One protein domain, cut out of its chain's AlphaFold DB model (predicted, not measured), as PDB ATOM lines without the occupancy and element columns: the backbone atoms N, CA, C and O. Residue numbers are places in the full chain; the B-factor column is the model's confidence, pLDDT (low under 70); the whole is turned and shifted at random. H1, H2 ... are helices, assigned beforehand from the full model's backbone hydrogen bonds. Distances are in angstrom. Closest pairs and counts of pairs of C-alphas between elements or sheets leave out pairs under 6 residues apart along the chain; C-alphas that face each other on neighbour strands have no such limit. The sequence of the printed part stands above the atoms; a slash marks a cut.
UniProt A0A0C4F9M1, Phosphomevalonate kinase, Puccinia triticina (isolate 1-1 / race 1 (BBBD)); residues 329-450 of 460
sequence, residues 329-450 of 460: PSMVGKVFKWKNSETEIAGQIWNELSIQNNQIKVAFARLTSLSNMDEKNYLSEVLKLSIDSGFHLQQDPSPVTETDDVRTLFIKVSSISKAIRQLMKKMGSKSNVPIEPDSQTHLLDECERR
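What this domain is: This is residues 329 to 450 of the 460 residues of the protein "Phosphomevalonate kinase" of Puccinia triticina (isolate 1-1 / race 1 (BBBD)) (UniProt A0A0C4F9M1). Two long helices, H2 and H4, lie side by side and run opposite ways, making the long axis of an elongated model; the shorter helices H1 and H3 sit at its two opposite ends. A fifth helix, H5, lies along the side of H4 that is turned away from H2, near H4 but not in close contact with it. The printed part has 122 residues, with five named helices in the order H1, H2, H3, H4, H5 and no named strand, and its class is all helix. The whole is loose, with a radius of gyration of the C-alphas of 17.0 A, and spans 51 by 29 by 24 A.

Where its parts are: H2, the longest helix, holds residues 343 to 373 and measures 44.5 A from first to last C-alpha; C-alpha 343 is at (175.488, 94.356, 126.904) and C-alpha 373 at (187.567, 127.099, 99.238). H4 is residues 406 to 431, 37.2 A. H1 is residues 329 to 341, 18.8 A. H3 is residues 375 to 386, 15.9 A. H5 is residues 438 to 448, 15.1 A, and ends with C-alpha 448 at (174.710, 127.106, 124.970).

How they stand to each other: H2 and H4 are the hub, touching three helices each. They touch each other at a shallow tilt of 22 degrees, opposite ways, and their closest C-alphas, those of Gln 356 and Ile 416, are 6.0 A apart. H1, with residues 334 to 339 alone, touches residues 427 to 431 of H4 at 82 degrees, about perpendicular; the closest C-alphas are those of Val 335 and Ser 431, 5.2 A apart. H3 touches H4 at residues 406 to 407 alone, at a steep tilt of 54 degrees, the same way; the C-alphas of Glu 381 and Val 406 are closest, at 6.7 A. The packing of the helices is mostly crossed, but only just: of the three pairs H1 and H4, H2 and H4, and H3 and H4, one is at a shallow tilt. H2 only just touches H1 and only just touches H3, each only at the corner, with 3 pairs of C-alphas within 8 A; the closest are Lys 339 to Ala 346 at 5.2 A and Ser 371 to Tyr 378 at 5.4 A. H4 and H5 are near each other, with 9 pairs of C-alphas within 10 A. H5 is apart from H1, H2 and H3. In H1, H3, H4 and H5 every O i to N i+4 pair is within hydrogen-bond range; in H2 26 of 27 are.

The domain as a whole: The two C-alphas farthest apart, those of Ser 341 and Lys 376, are 52.4 A apart. The printed part has no cut. The link from H3 to H4, residues 387 to 405, is long, with no named element. Mean pLDDT of the printed part is 95.7; one residue, 329, is under 70.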
ATOM      1  N   PRO A 329     189.571 106.760 137.613       69.19
ATOM      2  CA  PRO A 329     189.695 105.295 137.582       69.19
ATOM      3  C   PRO A 329     188.468 104.546 138.126       69.19
ATOM      4  O   PRO A 329     188.089 103.514 137.574       69.19
ATOM      5  N   SER A 330     187.821 105.080 139.169       78.12
ATOM      6  CA  SER A 330     186.614 104.478 139.753       78.12
ATOM      7  C   SER A 330     185.428 104.547 138.786       78.12
ATOM      8  O   SER A 330     184.678 103.581 138.638       78.12
ATOM      9  N   MET A 331     185.293 105.668 138.069       87.75
ATOM     10  CA  MET A 331     184.221 105.885 137.095       87.75
ATOM     11  C   MET A 331     184.326 104.914 135.916       87.75
ATOM     12  O   MET A 331     183.342 104.268 135.570       87.75
ATOM     13  N   VAL A 332     185.525 104.753 135.340       88.62
ATOM     14  CA  VAL A 332     185.754 103.818 134.222       88.62
ATOM     15  C   VAL A 332     185.393 102.386 134.619       88.62
ATOM     16  O   VAL A 332     184.671 101.715 133.884       88.62
ATOM     17  N   GLY A 333     185.820 101.926 135.800       90.44
ATOM     18  CA  GLY A 333     185.499 100.578 136.277       90.44
ATOM     19  C   GLY A 333     183.993 100.324 136.405       90.44
ATOM     20  O   GLY A 333     183.507  99.279 135.974       90.44
ATOM     21  N   LYS A 334     183.235 101.294 136.936       93.50
ATOM     22  CA  LYS A 334     181.769 101.202 137.063       93.50
ATOM     23  C   LYS A 334     181.064 101.167 135.706       93.50
ATOM     24  O   LYS A 334     180.204 100.315 135.501       93.50
ATOM     25  N   VAL A 335     181.473 102.029 134.770       94.69
ATOM     26  CA  VAL A 335     180.922 102.052 133.405       94.69
ATOM     27  C   VAL A 335     181.136 100.712 132.702       94.69
ATOM     28  O   VAL A 335     180.191 100.164 132.142       94.69
ATOM     29  N   PHE A 336     182.341 100.139 132.770       93.31
ATOM     30  CA  PHE A 336     182.625  98.847 132.133       93.31
ATOM     31  C   PHE A 336     181.929  97.674 132.825       93.31
ATOM     32  O   PHE A 336     181.463  96.761 132.147       93.31
ATOM     33  N   LYS A 337     181.797  97.711 134.157       95.81
ATOM     34  CA  LYS A 337     181.001  96.720 134.889       95.81
ATOM     35  C   LYS A 337     179.551  96.717 134.401       95.81
ATOM     36  O   LYS A 337     179.027  95.644 134.124       95.81
ATOM     37  N   TRP A 338     178.944  97.896 134.245       96.88
ATOM     38  CA  TRP A 338     177.596  98.024 133.690       96.88
ATOM     39  C   TRP A 338     177.524  97.588 132.217       96.88
ATOM     40  O   TRP A 338     176.643  96.812 131.854       96.88
ATOM     41  N   LYS A 339     178.483  98.007 131.376       95.44
ATOM     42  CA  LYS A 339     178.549  97.615 129.955       95.44
ATOM     43  C   LYS A 339     178.525  96.094 129.786       95.44
ATOM     44  O   LYS A 339     177.871  95.595 128.880       95.44
ATOM     45  N   ASN A 340     179.223  95.370 130.661       95.44
ATOM     46  CA  ASN A 340     179.297  93.911 130.623       95.44
ATOM     47  C   ASN A 340     178.054  93.219 131.208       95.44
ATOM     48  O   ASN A 340     177.799  92.068 130.868       95.44
ATOM     49  N   SER A 341     177.303  93.876 132.101       96.31
ATOM     50  CA  SER A 341     176.065  93.317 132.662       96.31
ATOM     51  C   SER A 341     174.839  93.578 131.786       96.31
ATOM     52  O   SER A 341     173.940  92.748 131.745       96.31
ATOM     53  N   GLU A 342     174.793  94.710 131.080       96.31
ATOM     54  CA  GLU A 342     173.674  95.126 130.222       96.31
ATOM     55  C   GLU A 342     174.122  95.307 128.760       96.31
ATOM     56  O   GLU A 342     173.897  96.350 128.145       96.31
ATOM     57  N   THR A 343     174.775  94.288 128.194       94.69
ATOM     58  CA  THR A 343     175.488  94.356 126.904       94.69
ATOM     59  C   THR A 343     174.655  94.896 125.741       94.69
ATOM     60  O   THR A 343     175.173  95.661 124.933       94.69
ATOM     61  N   GLU A 344     173.374  94.533 125.642       96.12
ATOM     62  CA  GLU A 344     172.508  94.984 124.545       96.12
ATOM     63  C   GLU A 344     172.221  96.492 124.625       96.12
ATOM     64  O   GLU A 344     172.490  97.234 123.679       96.12
ATOM     65  N   ILE A 345     171.747  96.966 125.783       95.81
ATOM     66  CA  ILE A 345     171.449  98.388 126.023       95.81
ATOM     67  C   ILE A 345     172.731  99.218 125.925       95.81
ATOM     68  O   ILE A 345     172.743 100.291 125.316       95.81
ATOM     69  N   ALA A 346     173.825  98.723 126.507       95.94
ATOM     70  CA  ALA A 346     175.115  99.386 126.440       95.94
ATOM     71  C   ALA A 346     175.638  99.452 125.000       95.94
ATOM     72  O   ALA A 346     176.123 100.502 124.589       95.94
ATOM     73  N   GLY A 347     175.481  98.379 124.220       95.75
ATOM     74  CA  GLY A 347     175.840  98.324 122.804       95.75
ATOM     75  C   GLY A 347     175.070  99.338 121.959       95.75
ATOM     76  O   GLY A 347     175.679 100.041 121.158       95.75
ATOM     77  N   GLN A 348     173.762  99.490 122.186       97.00
ATOM     78  CA  GLN A 348     172.955 100.518 121.518       97.00
ATOM     79  C   GLN A 348     173.474 101.933 121.817       97.00
ATOM     80  O   GLN A 348     173.666 102.724 120.897       97.00
ATOM     81  N   ILE A 349     173.758 102.242 123.090       97.31
ATOM     82  CA  ILE A 349     174.295 103.555 123.490       97.31
ATOM     83  C   ILE A 349     175.700 103.783 122.908       97.31
ATOM     84  O   ILE A 349     175.978 104.874 122.417       97.31
ATOM     85  N   TRP A 350     176.575 102.769 122.923       96.50
ATOM     86  CA  TRP A 350     177.926 102.838 122.342       96.50
ATOM     87  C   TRP A 350     177.892 103.113 120.838       96.50
ATOM     88  O   TRP A 350     178.622 103.977 120.355       96.50
ATOM     89  N   ASN A 351     177.042 102.390 120.108       96.12
ATOM     90  CA  ASN A 351     176.912 102.535 118.663       96.12
ATOM     91  C   ASN A 351     176.367 103.916 118.298       96.12
ATOM     92  O   ASN A 351     176.931 104.577 117.430       96.12
ATOM     93  N   GLU A 352     175.338 104.388 119.005       97.31
ATOM     94  CA  GLU A 352     174.781 105.723 118.779       97.31
ATOM     95  C   GLU A 352     175.815 106.819 119.086       97.31
ATOM     96  O   GLU A 352     176.041 107.705 118.263       97.31
ATOM     97  N   LEU A 353     176.540 106.722 120.209       97.50
ATOM     98  CA  LEU A 353     177.655 107.629 120.513       97.50
ATOM     99  C   LEU A 353     178.710 107.614 119.404       97.50
ATOM    100  O   LEU A 353     179.187 108.669 118.996       97.50
ATOM    101  N   SER A 354     179.071 106.436 118.895       96.94
ATOM    102  CA  SER A 354     180.031 106.308 117.797       96.94
ATOM    103  C   SER A 354     179.548 106.988 116.517       96.94
ATOM    104  O   SER A 354     180.354 107.613 115.825       96.94
ATOM    105  N   ILE A 355     178.255 106.886 116.198       97.50
ATOM    106  CA  ILE A 355     177.650 107.559 115.044       97.50
ATOM    107  C   ILE A 355     177.777 109.074 115.216       97.50
ATOM    108  O   ILE A 355     178.337 109.730 114.337       97.50
ATOM    109  N   GLN A 356     177.357 109.622 116.360       97.75
ATOM    110  CA  GLN A 356     177.425 111.063 116.624       97.75
ATOM    111  C   GLN A 356     178.876 111.586 116.646       97.75
ATOM    112  O   GLN A 356     179.192 112.600 116.019       97.75
ATOM    113  N   ASN A 357     179.802 110.843 117.262       96.56
ATOM    114  CA  ASN A 357     181.237 111.155 117.242       96.56
ATOM    115  C   ASN A 357     181.822 111.120 115.817       96.56
ATOM    116  O   ASN A 357     182.768 111.841 115.514       96.56
ATOM    117  N   ASN A 358     181.291 110.295 114.914       97.12
ATOM    118  CA  ASN A 358     181.711 110.337 113.516       97.12
ATOM    119  C   ASN A 358     181.090 111.533 112.775       97.12
ATOM    120  O   ASN A 358     181.768 112.158 111.963       97.12
ATOM    121  N   GLN A 359     179.842 111.900 113.076       97.88
ATOM    122  CA  GLN A 359     179.191 113.068 112.474       97.88
ATOM    123  C   GLN A 359     179.926 114.374 112.808       97.88
ATOM    124  O   GLN A 359     180.151 115.177 111.905       97.88
ATOM    125  N   ILE A 360     180.404 114.564 114.048       95.88
ATOM    126  CA  ILE A 360     181.198 115.763 114.389       95.88
ATOM    127  C   ILE A 360     182.519 115.808 113.601       95.88
ATOM    128  O   ILE A 360     182.914 116.867 113.112       95.88
ATOM    129  N   LYS A 361     183.167 114.648 113.389       96.56
ATOM    130  CA  LYS A 361     184.368 114.530 112.547       96.56
ATOM    131  C   LYS A 361     184.086 114.979 111.111       96.56
ATOM    132  O   LYS A 361     184.839 115.783 110.562       96.56
ATOM    133  N   VAL A 362     183.006 114.474 110.515       97.62
ATOM    134  CA  VAL A 362     182.604 114.804 109.139       97.62
ATOM    135  C   VAL A 362     182.238 116.287 109.017       97.62
ATOM    136  O   VAL A 362     182.737 116.954 108.108       97.62
ATOM    137  N   ALA A 363     181.458 116.832 109.956       98.12
ATOM    138  CA  ALA A 363     181.087 118.249 109.974       98.12
ATOM    139  C   ALA A 363     182.320 119.162 109.997       98.12
ATOM    140  O   ALA A 363     182.433 120.084 109.190       98.12
ATOM    141  N   PHE A 364     183.283 118.883 110.879       97.56
ATOM    142  CA  PHE A 364     184.485 119.710 111.025       97.56
ATOM    143  C   PHE A 364     185.387 119.622 109.791       97.56
ATOM    144  O   PHE A 364     185.972 120.627 109.373       97.56
ATOM    145  N   ALA A 365     185.458 118.447 109.158       97.00
ATOM    146  CA  ALA A 365     186.165 118.272 107.896       97.00
ATOM    147  C   ALA A 365     185.518 119.084 106.757       97.00
ATOM    148  O   ALA A 365     186.242 119.734 105.997       97.00
ATOM    149  N   ARG A 366     184.178 119.111 106.644       97.50
ATOM    150  CA  ARG A 366     183.498 119.944 105.631       97.50
ATOM    151  C   ARG A 366     183.625 121.432 105.932       97.50
ATOM    152  O   ARG A 366     183.999 122.172 105.029       97.50
ATOM    153  N   LEU A 367     183.457 121.868 107.182       98.19
ATOM    154  CA  LEU A 367     183.698 123.263 107.580       98.19
ATOM    155  C   LEU A 367     185.124 123.714 107.228       98.19
ATOM    156  O   LEU A 367     185.313 124.784 106.653       98.19
ATOM    157  N   THR A 368     186.124 122.871 107.497       96.88
ATOM    158  CA  THR A 368     187.517 123.139 107.110       96.88
ATOM    159  C   THR A 368     187.658 123.249 105.590       96.88
ATOM    160  O   THR A 368     188.276 124.191 105.097       96.88
ATOM    161  N   SER A 369     187.045 122.333 104.836       96.75
ATOM    162  CA  SER A 369     187.027 122.362 103.371       96.75
ATOM    163  C   SER A 369     186.408 123.653 102.823       96.75
ATOM    164  O   SER A 369     187.036 124.308 101.997       96.75
ATOM    165  N   LEU A 370     185.229 124.054 103.309       97.94
ATOM    166  CA  LEU A 370     184.545 125.285 102.898       97.94
ATOM    167  C   LEU A 370     185.382 126.529 103.220       97.94
ATOM    168  O   LEU A 370     185.539 127.398 102.368       97.94
ATOM    169  N   SER A 371     186.007 126.566 104.402       97.69
ATOM    170  CA  SER A 371     186.902 127.663 104.795       97.69
ATOM    171  C   SER A 371     188.157 127.776 103.920       97.69
ATOM    172  O   SER A 371     188.727 128.856 103.804       97.69
ATOM    173  N   ASN A 372     188.603 126.672 103.311       97.06
ATOM    174  CA  ASN A 372     189.745 126.664 102.397       97.06
ATOM    175  C   ASN A 372     189.345 127.000 100.953       97.06
ATOM    176  O   ASN A 372     190.193 127.466 100.198       97.06
ATOM    177  N   MET A 373     188.088 126.755 100.565       97.31
ATOM    178  CA  MET A 373     187.567 127.099  99.238       97.31
ATOM    179  C   MET A 373     187.267 128.597  99.115       97.31
ATOM    180  O   MET A 373     187.676 129.217  98.138       97.31
ATOM    181  N   ASP A 374     186.583 129.177 100.104       97.56
ATOM    182  CA  ASP A 374     186.275 130.610 100.152       97.56
ATOM    183  C   ASP A 374     186.270 131.109 101.601       97.56
ATOM    184  O   ASP A 374     185.245 131.144 102.287       97.56
ATOM    185  N   GLU A 375     187.450 131.503 102.082       98.00
ATOM    186  CA  GLU A 375     187.637 131.964 103.459       98.00
ATOM    187  C   GLU A 375     186.847 133.243 103.770       98.00
ATOM    188  O   GLU A 375     186.385 133.413 104.898       98.00
ATOM    189  N   LYS A 376     186.656 134.135 102.786       98.19
ATOM    190  CA  LYS A 376     185.945 135.408 102.989       98.19
ATOM    191  C   LYS A 376     184.456 135.170 103.192       98.19
ATOM    192  O   LYS A 376     183.882 135.712 104.136       98.19
ATOM    193  N   ASN A 377     183.844 134.358 102.330       97.81
ATOM    194  CA  ASN A 377     182.442 133.992 102.489       97.81
ATOM    195  C   ASN A 377     182.233 133.167 103.764       97.81
ATOM    196  O   ASN A 377     181.327 133.459 104.541       97.81
ATOM    197  N   TYR A 378     183.122 132.207 104.036       98.44
ATOM    198  CA  TYR A 378     183.086 131.421 105.268       98.44
ATOM    199  C   TYR A 378     183.130 132.308 106.520       98.44
ATOM    200  O   TYR A 378     182.277 132.175 107.395       98.44
ATOM    201  N   LEU A 379     184.077 133.251 106.595       98.38
ATOM    202  CA  LEU A 379     184.181 134.198 107.708       98.38
ATOM    203  C   LEU A 379     182.925 135.070 107.834       98.38
ATOM    204  O   LEU A 379     182.446 135.277 108.944       98.38
ATOM    205  N   SER A 380     182.379 135.557 106.717       98.19
ATOM    206  CA  SER A 380     181.133 136.335 106.705       98.19
ATOM    207  C   SER A 380     179.974 135.555 107.338       98.19
ATOM    208  O   SER A 380     179.282 136.084 108.207       98.19
ATOM    209  N   GLU A 381     179.802 134.279 106.979       97.94
ATOM    210  CA  GLU A 381     178.769 133.421 107.571       97.94
ATOM    211  C   GLU A 381     179.026 133.125 109.052       97.94
ATOM    212  O   GLU A 381     178.105 133.222 109.864       97.94
ATOM    213  N   VAL A 382     180.275 132.849 109.445       97.62
ATOM    214  CA  VAL A 382     180.635 132.658 110.861       97.62
ATOM    215  C   VAL A 382     180.346 133.913 111.688       97.62
ATOM    216  O   VAL A 382     179.815 133.798 112.789       97.62
ATOM    217  N   LEU A 383     180.636 135.109 111.171       97.62
ATOM    218  CA  LEU A 383     180.347 136.373 111.860       97.62
ATOM    219  C   LEU A 383     178.843 136.646 111.986       97.62
ATOM    220  O   LEU A 383     178.404 137.177 113.001       97.62
ATOM    221  N   LYS A 384     178.034 136.269 110.989       97.00
ATOM    222  CA  LYS A 384     176.566 136.351 111.097       97.00
ATOM    223  C   LYS A 384     176.038 135.400 112.170       97.00
ATOM    224  O   LYS A 384     175.175 135.784 112.953       97.00
ATOM    225  N   LEU A 385     176.564 134.174 112.220       96.00
ATOM    226  CA  LEU A 385     176.203 133.179 113.234       96.00
ATOM    227  C   LEU A 385     176.628 133.609 114.633       96.00
ATOM    228  O   LEU A 385     175.872 133.429 115.584       96.00
ATOM    229  N   SER A 386     177.816 134.203 114.762       95.44
ATOM    230  CA  SER A 386     178.347 134.614 116.058       95.44
ATOM    231  C   SER A 386     177.521 135.710 116.713       95.44
ATOM    232  O   SER A 386     177.621 135.853 117.923       95.44
ATOM    233  N   ILE A 387     176.689 136.439 115.956       95.94
ATOM    234  CA  ILE A 387     175.774 137.458 116.478       95.94
ATOM    235  C   ILE A 387     174.289 137.049 116.428       95.94
ATOM    236  O   ILE A 387     173.420 137.839 116.797       95.94
ATOM    237  N   ASP A 388     173.959 135.825 116.024       95.88
ATOM    238  CA  ASP A 388     172.572 135.359 115.950       95.88
ATOM    239  C   ASP A 388     172.056 134.940 117.338       95.88
ATOM    240  O   ASP A 388     172.383 133.869 117.856       95.88
ATOM    241  N   SER A 389     171.210 135.773 117.953       94.00
ATOM    242  CA  SER A 389     170.602 135.480 119.260       94.00
ATOM    243  C   SER A 389     169.663 134.268 119.235       94.00
ATOM    244  O   SER A 389     169.420 133.662 120.278       94.00
ATOM    245  N   GLY A 390     169.132 133.908 118.063       94.19
ATOM    246  CA  GLY A 390     168.258 132.756 117.856       94.19
ATOM    247  C   GLY A 390     169.003 131.476 117.472       94.19
ATOM    248  O   GLY A 390     168.350 130.460 117.237       94.19
ATOM    249  N   PHE A 391     170.340 131.486 117.396       94.88
ATOM    250  CA  PHE A 391     171.123 130.307 117.009       94.88
ATOM    251  C   PHE A 391     170.844 129.098 117.912       94.88
ATOM    252  O   PHE A 391     170.547 128.016 117.420       94.88
ATOM    253  N   HIS A 392     170.844 129.294 119.232       91.94
ATOM    254  CA  HIS A 392     170.627 128.227 120.218       91.94
ATOM    255  C   HIS A 392     169.236 127.561 120.143       91.94
ATOM    256  O   HIS A 392     169.028 126.487 120.709       91.94
ATOM    257  N   LEU A 393     168.271 128.196 119.464       93.19
ATOM    258  CA  LEU A 393     166.927 127.656 119.233       93.19
ATOM    259  C   LEU A 393     166.858 126.777 117.977       93.19
ATOM    260  O   LEU A 393     165.904 126.018 117.818       93.19
ATOM    261  N   GLN A 394     167.846 126.878 117.085       94.69
ATOM    262  CA  GLN A 394     167.912 126.099 115.852       94.69
ATOM    263  C   GLN A 394     168.465 124.705 116.146       94.69
ATOM    264  O   GLN A 394     169.444 124.545 116.876       94.69
ATOM    265  N   GLN A 395     167.829 123.686 115.573       93.81
ATOM    266  CA  GLN A 395     168.253 122.295 115.692       93.81
ATOM    267  C   GLN A 395     168.068 121.593 114.354       93.81
ATOM    268  O   GLN A 395     167.048 121.762 113.689       93.81
ATOM    269  N   ASP A 396     169.053 120.783 113.999       96.50
ATOM    270  CA  ASP A 396     169.021 119.900 112.848       96.50
ATOM    271  C   ASP A 396     169.703 118.578 113.237       96.50
ATOM    272  O   ASP A 396     170.933 118.493 113.251       96.50
ATOM    273  N   PRO A 397     168.920 117.552 113.618       93.94
ATOM    274  CA  PRO A 397     169.451 116.243 113.978       93.94
ATOM    275  C   PRO A 397     169.770 115.375 112.750       93.94
ATOM    276  O   PRO A 397     170.152 114.216 112.915       93.94
ATOM    277  N   SER A 398     169.567 115.875 111.523       96.81
ATOM    278  CA  SER A 398     169.850 115.097 110.321       96.81
ATOM    279  C   SER A 398     171.362 114.886 110.134       96.81
ATOM    280  O   SER A 398     172.167 115.734 110.533       96.81
ATOM    281  N   PRO A 399     171.782 113.763 109.523       97.25
ATOM    282  CA  PRO A 399     173.190 113.523 109.231       97.25
ATOM    283  C   PRO A 399     173.813 114.641 108.389       97.25
ATOM    284  O   PRO A 399     173.147 115.272 107.566       97.25
ATOM    285  N   VAL A 400     175.114 114.853 108.567       97.88
ATOM    286  CA  VAL A 400     175.905 115.775 107.748       97.88
ATOM    287  C   VAL A 400     175.933 115.279 106.303       97.88
ATOM    288  O   VAL A 400     176.193 114.101 106.047       97.88
ATOM    289  N   THR A 401     175.685 116.183 105.359       96.94
ATOM    290  CA  THR A 401     175.654 115.910 103.919       96.94
ATOM    291  C   THR A 401     176.647 116.795 103.168       96.94
ATOM    292  O   THR A 401     177.099 117.826 103.660       96.94
ATOM    293  N   GLU A 402     176.977 116.406 101.938       94.50
ATOM    294  CA  GLU A 402     177.863 117.177 101.053       94.50
ATOM    295  C   GLU A 402     177.262 118.510 100.582       94.50
ATOM    296  O   GLU A 402     177.992 119.380 100.112       94.50
ATOM    297  N   THR A 403     175.943 118.676 100.698       95.88
ATOM    298  CA  THR A 403     175.224 119.888 100.281       95.88
ATOM    299  C   THR A 403     175.017 120.891 101.414       95.88
ATOM    300  O   THR A 403     174.491 121.971 101.161       95.88
ATOM    301  N   ASP A 404     175.395 120.546 102.649       98.00
ATOM    302  CA  ASP A 404     175.219 121.439 103.793       98.00
ATOM    303  C   ASP A 404     176.143 122.660 103.673       98.00
ATOM    304  O   ASP A 404     177.361 122.537 103.511       98.00
ATOM    305  N   ASP A 405     175.564 123.853 103.790       97.69
ATOM    306  CA  ASP A 405     176.316 125.104 103.830       97.69
ATOM    307  C   ASP A 405     176.915 125.381 105.223       97.69
ATOM    308  O   ASP A 405     176.708 124.643 106.189       97.69
ATOM    309  N   VAL A 406     177.683 126.471 105.341       98.12
ATOM    310  CA  VAL A 406     178.376 126.838 106.590       98.12
ATOM    311  C   VAL A 406     177.399 126.958 107.763       98.12
ATOM    312  O   VAL A 406     177.665 126.427 108.842       98.12
ATOM    313  N   ARG A 407     176.255 127.619 107.556       97.12
ATOM    314  CA  ARG A 407     175.233 127.827 108.588       97.12
ATOM    315  C   ARG A 407     174.607 126.516 109.037       97.12
ATOM    316  O   ARG A 407     174.566 126.246 110.237       97.12
ATOM    317  N   THR A 408     174.177 125.699 108.085       98.00
ATOM    318  CA  THR A 408     173.569 124.392 108.336       98.00
ATOM    319  C   THR A 408     174.540 123.487 109.087       98.00
ATOM    320  O   THR A 408     174.169 122.883 110.091       98.00
ATOM    321  N   LEU A 409     175.816 123.461 108.687       98.50
ATOM    322  CA  LEU A 409     176.850 122.683 109.368       98.50
ATOM    323  C   LEU A 409     177.038 123.102 110.830       98.50
ATOM    324  O   LEU A 409     177.151 122.230 111.686       98.50
ATOM    325  N   PHE A 410     177.043 124.400 111.153       98.12
ATOM    326  CA  PHE A 410     177.140 124.840 112.551       98.12
ATOM    327  C   PHE A 410     175.895 124.481 113.378       98.12
ATOM    328  O   PHE A 410     176.035 124.064 114.528       98.12
ATOM    329  N   ILE A 411     174.692 124.562 112.799       97.94
ATOM    330  CA  ILE A 411     173.449 124.112 113.457       97.94
ATOM    331  C   ILE A 411     173.498 122.599 113.729       97.94
ATOM    332  O   ILE A 411     173.162 122.144 114.830       97.94
ATOM    333  N   LYS A 412     173.986 121.812 112.762       98.38
ATOM    334  CA  LYS A 412     174.208 120.370 112.923       98.38
ATOM    335  C   LYS A 412     175.262 120.080 113.986       98.38
ATOM    336  O   LYS A 412     175.024 119.237 114.838       98.38
ATOM    337  N   VAL A 413     176.387 120.801 114.017       97.75
ATOM    338  CA  VAL A 413     177.416 120.663 115.070       97.75
ATOM    339  C   VAL A 413     176.828 120.883 116.463       97.75
ATOM    340  O   VAL A 413     177.108 120.089 117.362       97.75
ATOM    341  N   SER A 414     175.988 121.906 116.636       97.25
ATOM    342  CA  SER A 414     175.282 122.155 117.899       97.25
ATOM    343  C   SER A 414     174.375 120.979 118.276       97.25
ATOM    344  O   SER A 414     174.459 120.438 119.383       97.25
ATOM    345  N   SER A 415     173.589 120.490 117.315       97.75
ATOM    346  CA  SER A 415     172.670 119.358 117.503       97.75
ATOM    347  C   SER A 415     173.404 118.052 117.836       97.75
ATOM    348  O   SER A 415     173.021 117.348 118.770       97.75
ATOM    349  N   ILE A 416     174.505 117.764 117.136       97.88
ATOM    350  CA  ILE A 416     175.382 116.608 117.367       97.88
ATOM    351  C   ILE A 416     176.021 116.697 118.757       97.88
ATOM    352  O   ILE A 416     176.003 115.722 119.506       97.88
ATOM    353  N   SER A 417     176.553 117.864 119.137       96.31
ATOM    354  CA  SER A 417     177.180 118.070 120.452       96.31
ATOM    355  C   SER A 417     176.181 117.813 121.583       96.31
ATOM    356  O   SER A 417     176.480 117.089 122.535       96.31
ATOM    357  N   LYS A 418     174.948 118.311 121.435       96.00
ATOM    358  CA  LYS A 418     173.852 118.066 122.377       96.00
ATOM    359  C   LYS A 418     173.440 116.592 122.433       96.00
ATOM    360  O   LYS A 418     173.215 116.069 123.524       96.00
ATOM    361  N   ALA A 419     173.384 115.901 121.293       97.31
ATOM    362  CA  ALA A 419     173.099 114.467 121.244       97.31
ATOM    363  C   ALA A 419     174.181 113.646 121.970       97.31
ATOM    364  O   ALA A 419     173.853 112.780 122.783       97.31
ATOM    365  N   ILE A 420     175.466 113.966 121.757       97.44
ATOM    366  CA  ILE A 420     176.588 113.342 122.476       97.44
ATOM    367  C   ILE A 420     176.421 113.539 123.986       97.44
ATOM    368  O   ILE A 420     176.456 112.557 124.727       97.44
ATOM    369  N   ARG A 421     176.170 114.771 124.451       96.81
ATOM    370  CA  ARG A 421     175.929 115.071 125.875       96.81
ATOM    371  C   ARG A 421     174.792 114.236 126.464       96.81
ATOM    372  O   ARG A 421     174.965 113.577 127.489       96.81
ATOM    373  N   GLN A 422     173.642 114.190 125.790       96.88
ATOM    374  CA  GLN A 422     172.480 113.415 126.241       96.88
ATOM    375  C   GLN A 422     172.781 111.915 126.349       96.88
ATOM    376  O   GLN A 422     172.376 111.265 127.316       96.88
ATOM    377  N   LEU A 423     173.523 111.358 125.390       97.69
ATOM    378  CA  LEU A 423     173.935 109.954 125.407       97.69
ATOM    379  C   LEU A 423     174.969 109.667 126.506       97.69
ATOM    380  O   LEU A 423     174.849 108.657 127.201       97.69
ATOM    381  N   MET A 424     175.935 110.566 126.720       96.75
ATOM    382  CA  MET A 424     176.911 110.475 127.814       96.75
ATOM    383  C   MET A 424     176.220 110.548 129.182       96.75
ATOM    384  O   MET A 424     176.515 109.739 130.065       96.75
ATOM    385  N   LYS A 425     175.235 111.440 129.344       96.62
ATOM    386  CA  LYS A 425     174.391 111.514 130.543       96.62
ATOM    387  C   LYS A 425     173.590 110.229 130.747       96.62
ATOM    388  O   LYS A 425     173.601 109.676 131.842       96.62
ATOM    389  N   LYS A 426     172.960 109.700 129.691       97.31
ATOM    390  CA  LYS A 426     172.221 108.424 129.732       97.31
ATOM    391  C   LYS A 426     173.120 107.261 130.157       97.31
ATOM    392  O   LYS A 426     172.716 106.462 131.001       97.31
ATOM    393  N   MET A 427     174.338 107.184 129.618       96.69
ATOM    394  CA  MET A 427     175.360 106.222 130.040       96.69
ATOM    395  C   MET A 427     175.720 106.400 131.521       96.69
ATOM    396  O   MET A 427     175.805 105.413 132.251       96.69
ATOM    397  N   GLY A 428     175.878 107.641 131.986       95.69
ATOM    398  CA  GLY A 428     176.124 107.956 133.392       95.69
ATOM    399  C   GLY A 428     175.004 107.469 134.314       95.69
ATOM    400  O   GLY A 428     175.263 106.723 135.256       95.69
ATOM    401  N   SER A 429     173.748 107.785 133.990       96.44
ATOM    402  CA  SER A 429     172.582 107.331 134.755       96.44
ATOM    403  C   SER A 429     172.476 105.806 134.800       96.44
ATOM    404  O   SER A 429     172.224 105.237 135.858       96.44
ATOM    405  N   LYS A 430     172.701 105.127 133.668       96.81
ATOM    406  CA  LYS A 430     172.635 103.661 133.578       96.81
ATOM    407  C   LYS A 430     173.761 102.960 134.341       96.81
ATOM    408  O   LYS A 430     173.531 101.925 134.953       96.81
ATOM    409  N   SER A 431     174.956 103.548 134.353       95.88
ATOM    410  CA  SER A 431     176.122 103.002 135.059       95.88
ATOM    411  C   SER A 431     176.267 103.476 136.511       95.88
ATOM    412  O   SER A 431     177.197 103.051 137.199       95.88
ATOM    413  N   ASN A 432     175.365 104.341 136.990       94.56
ATOM    414  CA  ASN A 432     175.465 105.020 138.284       94.56
ATOM    415  C   ASN A 432     176.813 105.753 138.462       94.56
ATOM    416  O   ASN A 432     177.530 105.603 139.460       94.56
ATOM    417  N   VAL A 433     177.179 106.517 137.433       93.50
ATOM    418  CA  VAL A 433     178.384 107.342 137.366       93.50
ATOM    419  C   VAL A 433     177.980 108.763 136.967       93.50
ATOM    420  O   VAL A 433     177.314 108.932 135.946       93.50
ATOM    421  N   PRO A 434     178.389 109.806 137.710       91.50
ATOM    422  CA  PRO A 434     178.059 111.189 137.376       91.50
ATOM    423  C   PRO A 434     178.952 111.684 136.228       91.50
ATOM    424  O   PRO A 434     179.885 112.448 136.448       91.50
ATOM    425  N   ILE A 435     178.709 111.186 135.011       92.38
ATOM    426  CA  ILE A 435     179.454 111.572 133.800       92.38
ATOM    427  C   ILE A 435     179.123 113.016 133.413       92.38
ATOM    428  O   ILE A 435     180.024 113.816 133.210       92.38
ATOM    429  N   GLU A 436     177.831 113.340 133.362       93.56
ATOM    430  CA  GLU A 436     177.317 114.709 133.287       93.56
ATOM    431  C   GLU A 436     176.225 114.847 134.369       93.56
ATOM    432  O   GLU A 436     175.056 114.544 134.108       93.56
ATOM    433  N   PRO A 437     176.587 115.180 135.624       91.06
ATOM    434  CA  PRO A 437     175.625 115.443 136.690       91.06
ATOM    435  C   PRO A 437     174.745 116.655 136.358       91.06
ATOM    436  O   PRO A 437     175.126 117.519 135.569       91.06
ATOM    437  N   ASP A 438     173.586 116.765 137.013       93.94
ATOM    438  CA  ASP A 438     172.591 117.805 136.710       93.94
ATOM    439  C   ASP A 438     173.130 119.236 136.838       93.94
ATOM    440  O   ASP A 438     172.751 120.102 136.053       93.94
ATOM    441  N   SER A 439     174.062 119.481 137.763       92.44
ATOM    442  CA  SER A 439     174.736 120.779 137.895       92.44
ATOM    443  C   SER A 439     175.582 121.132 136.668       92.44
ATOM    444  O   SER A 439     175.571 122.282 136.229       92.44
ATOM    445  N   GLN A 440     176.279 120.152 136.081       91.88
ATOM    446  CA  GLN A 440     177.025 120.339 134.837       91.88
ATOM    447  C   GLN A 440     176.083 120.462 133.639       91.88
ATOM    448  O   GLN A 440     176.314 121.330 132.807       91.88
ATOM    449  N   THR A 441     174.991 119.686 133.577       95.12
ATOM    450  CA  THR A 441     173.963 119.876 132.538       95.12
ATOM    451  C   THR A 441     173.421 121.302 132.558       95.12
ATOM    452  O   THR A 441     173.410 121.958 131.523       95.12
ATOM    453  N   HIS A 442     173.037 121.810 133.733       95.56
ATOM    454  CA  HIS A 442     172.526 123.171 133.874       95.56
ATOM    455  C   HIS A 442     173.549 124.220 133.418       95.56
ATOM    456  O   HIS A 442     173.211 125.119 132.654       95.56
ATOM    457  N   LEU A 443     174.810 124.102 133.852       93.81
ATOM    458  CA  LEU A 443     175.880 125.013 133.436       93.81
ATOM    459  C   LEU A 443     176.065 125.024 131.912       93.81
ATOM    460  O   LEU A 443     176.136 126.088 131.304       93.81
ATOM    461  N   LEU A 444     176.145 123.843 131.301       94.94
ATOM    462  CA  LEU A 444     176.358 123.691 129.866       94.94
ATOM    463  C   LEU A 444     175.164 124.217 129.052       94.94
ATOM    464  O   LEU A 444     175.366 124.901 128.051       94.94
ATOM    465  N   ASP A 445     173.935 124.002 129.522       95.50
ATOM    466  CA  ASP A 445     172.726 124.544 128.895       95.50
ATOM    467  C   ASP A 445     172.671 126.082 128.991       95.50
ATOM    468  O   ASP A 445     172.271 126.755 128.043       95.50
ATOM    469  N   GLU A 446     173.110 126.678 130.107       95.75
ATOM    470  CA  GLU A 446     173.269 128.136 130.232       95.75
ATOM    471  C   GLU A 446     174.368 128.691 129.315       95.75
ATOM    472  O   GLU A 446     174.210 129.782 128.759       95.75
ATOM    473  N   CYS A 447     175.464 127.951 129.123       94.75
ATOM    474  CA  CYS A 447     176.514 128.308 128.170       94.75
ATOM    475  C   CYS A 447     175.996 128.283 126.727       94.75
ATOM    476  O   CYS A 447     176.227 129.234 125.988       94.75
ATOM    477  N   GLU A 448     175.256 127.247 126.329       95.00
ATOM    478  CA  GLU A 448     174.710 127.106 124.970       95.00
ATOM    479  C   GLU A 448     173.689 128.191 124.605       95.00
ATOM    480  O   GLU A 448     173.516 128.499 123.428       95.00
ATOM    481  N   ARG A 449     173.044 128.828 125.592       94.94
ATOM    482  CA  ARG A 449     172.176 129.996 125.355       94.94
ATOM    483  C   ARG A 449     172.950 131.275 125.033       94.94
ATOM    484  O   ARG A 449     172.344 132.261 124.610       94.94
ATOM    485  N   ARG A 450     174.267 131.310 125.259       94.94
ATOM    486  CA  ARG A 450     175.087 132.492 124.974       94.94
ATOM    487  C   ARG A 450     175.346 132.610 123.477       94.94
ATOM    488  O   ARG A 450     175.634 131.641 122.781       94.94
TER     489      ARG A 450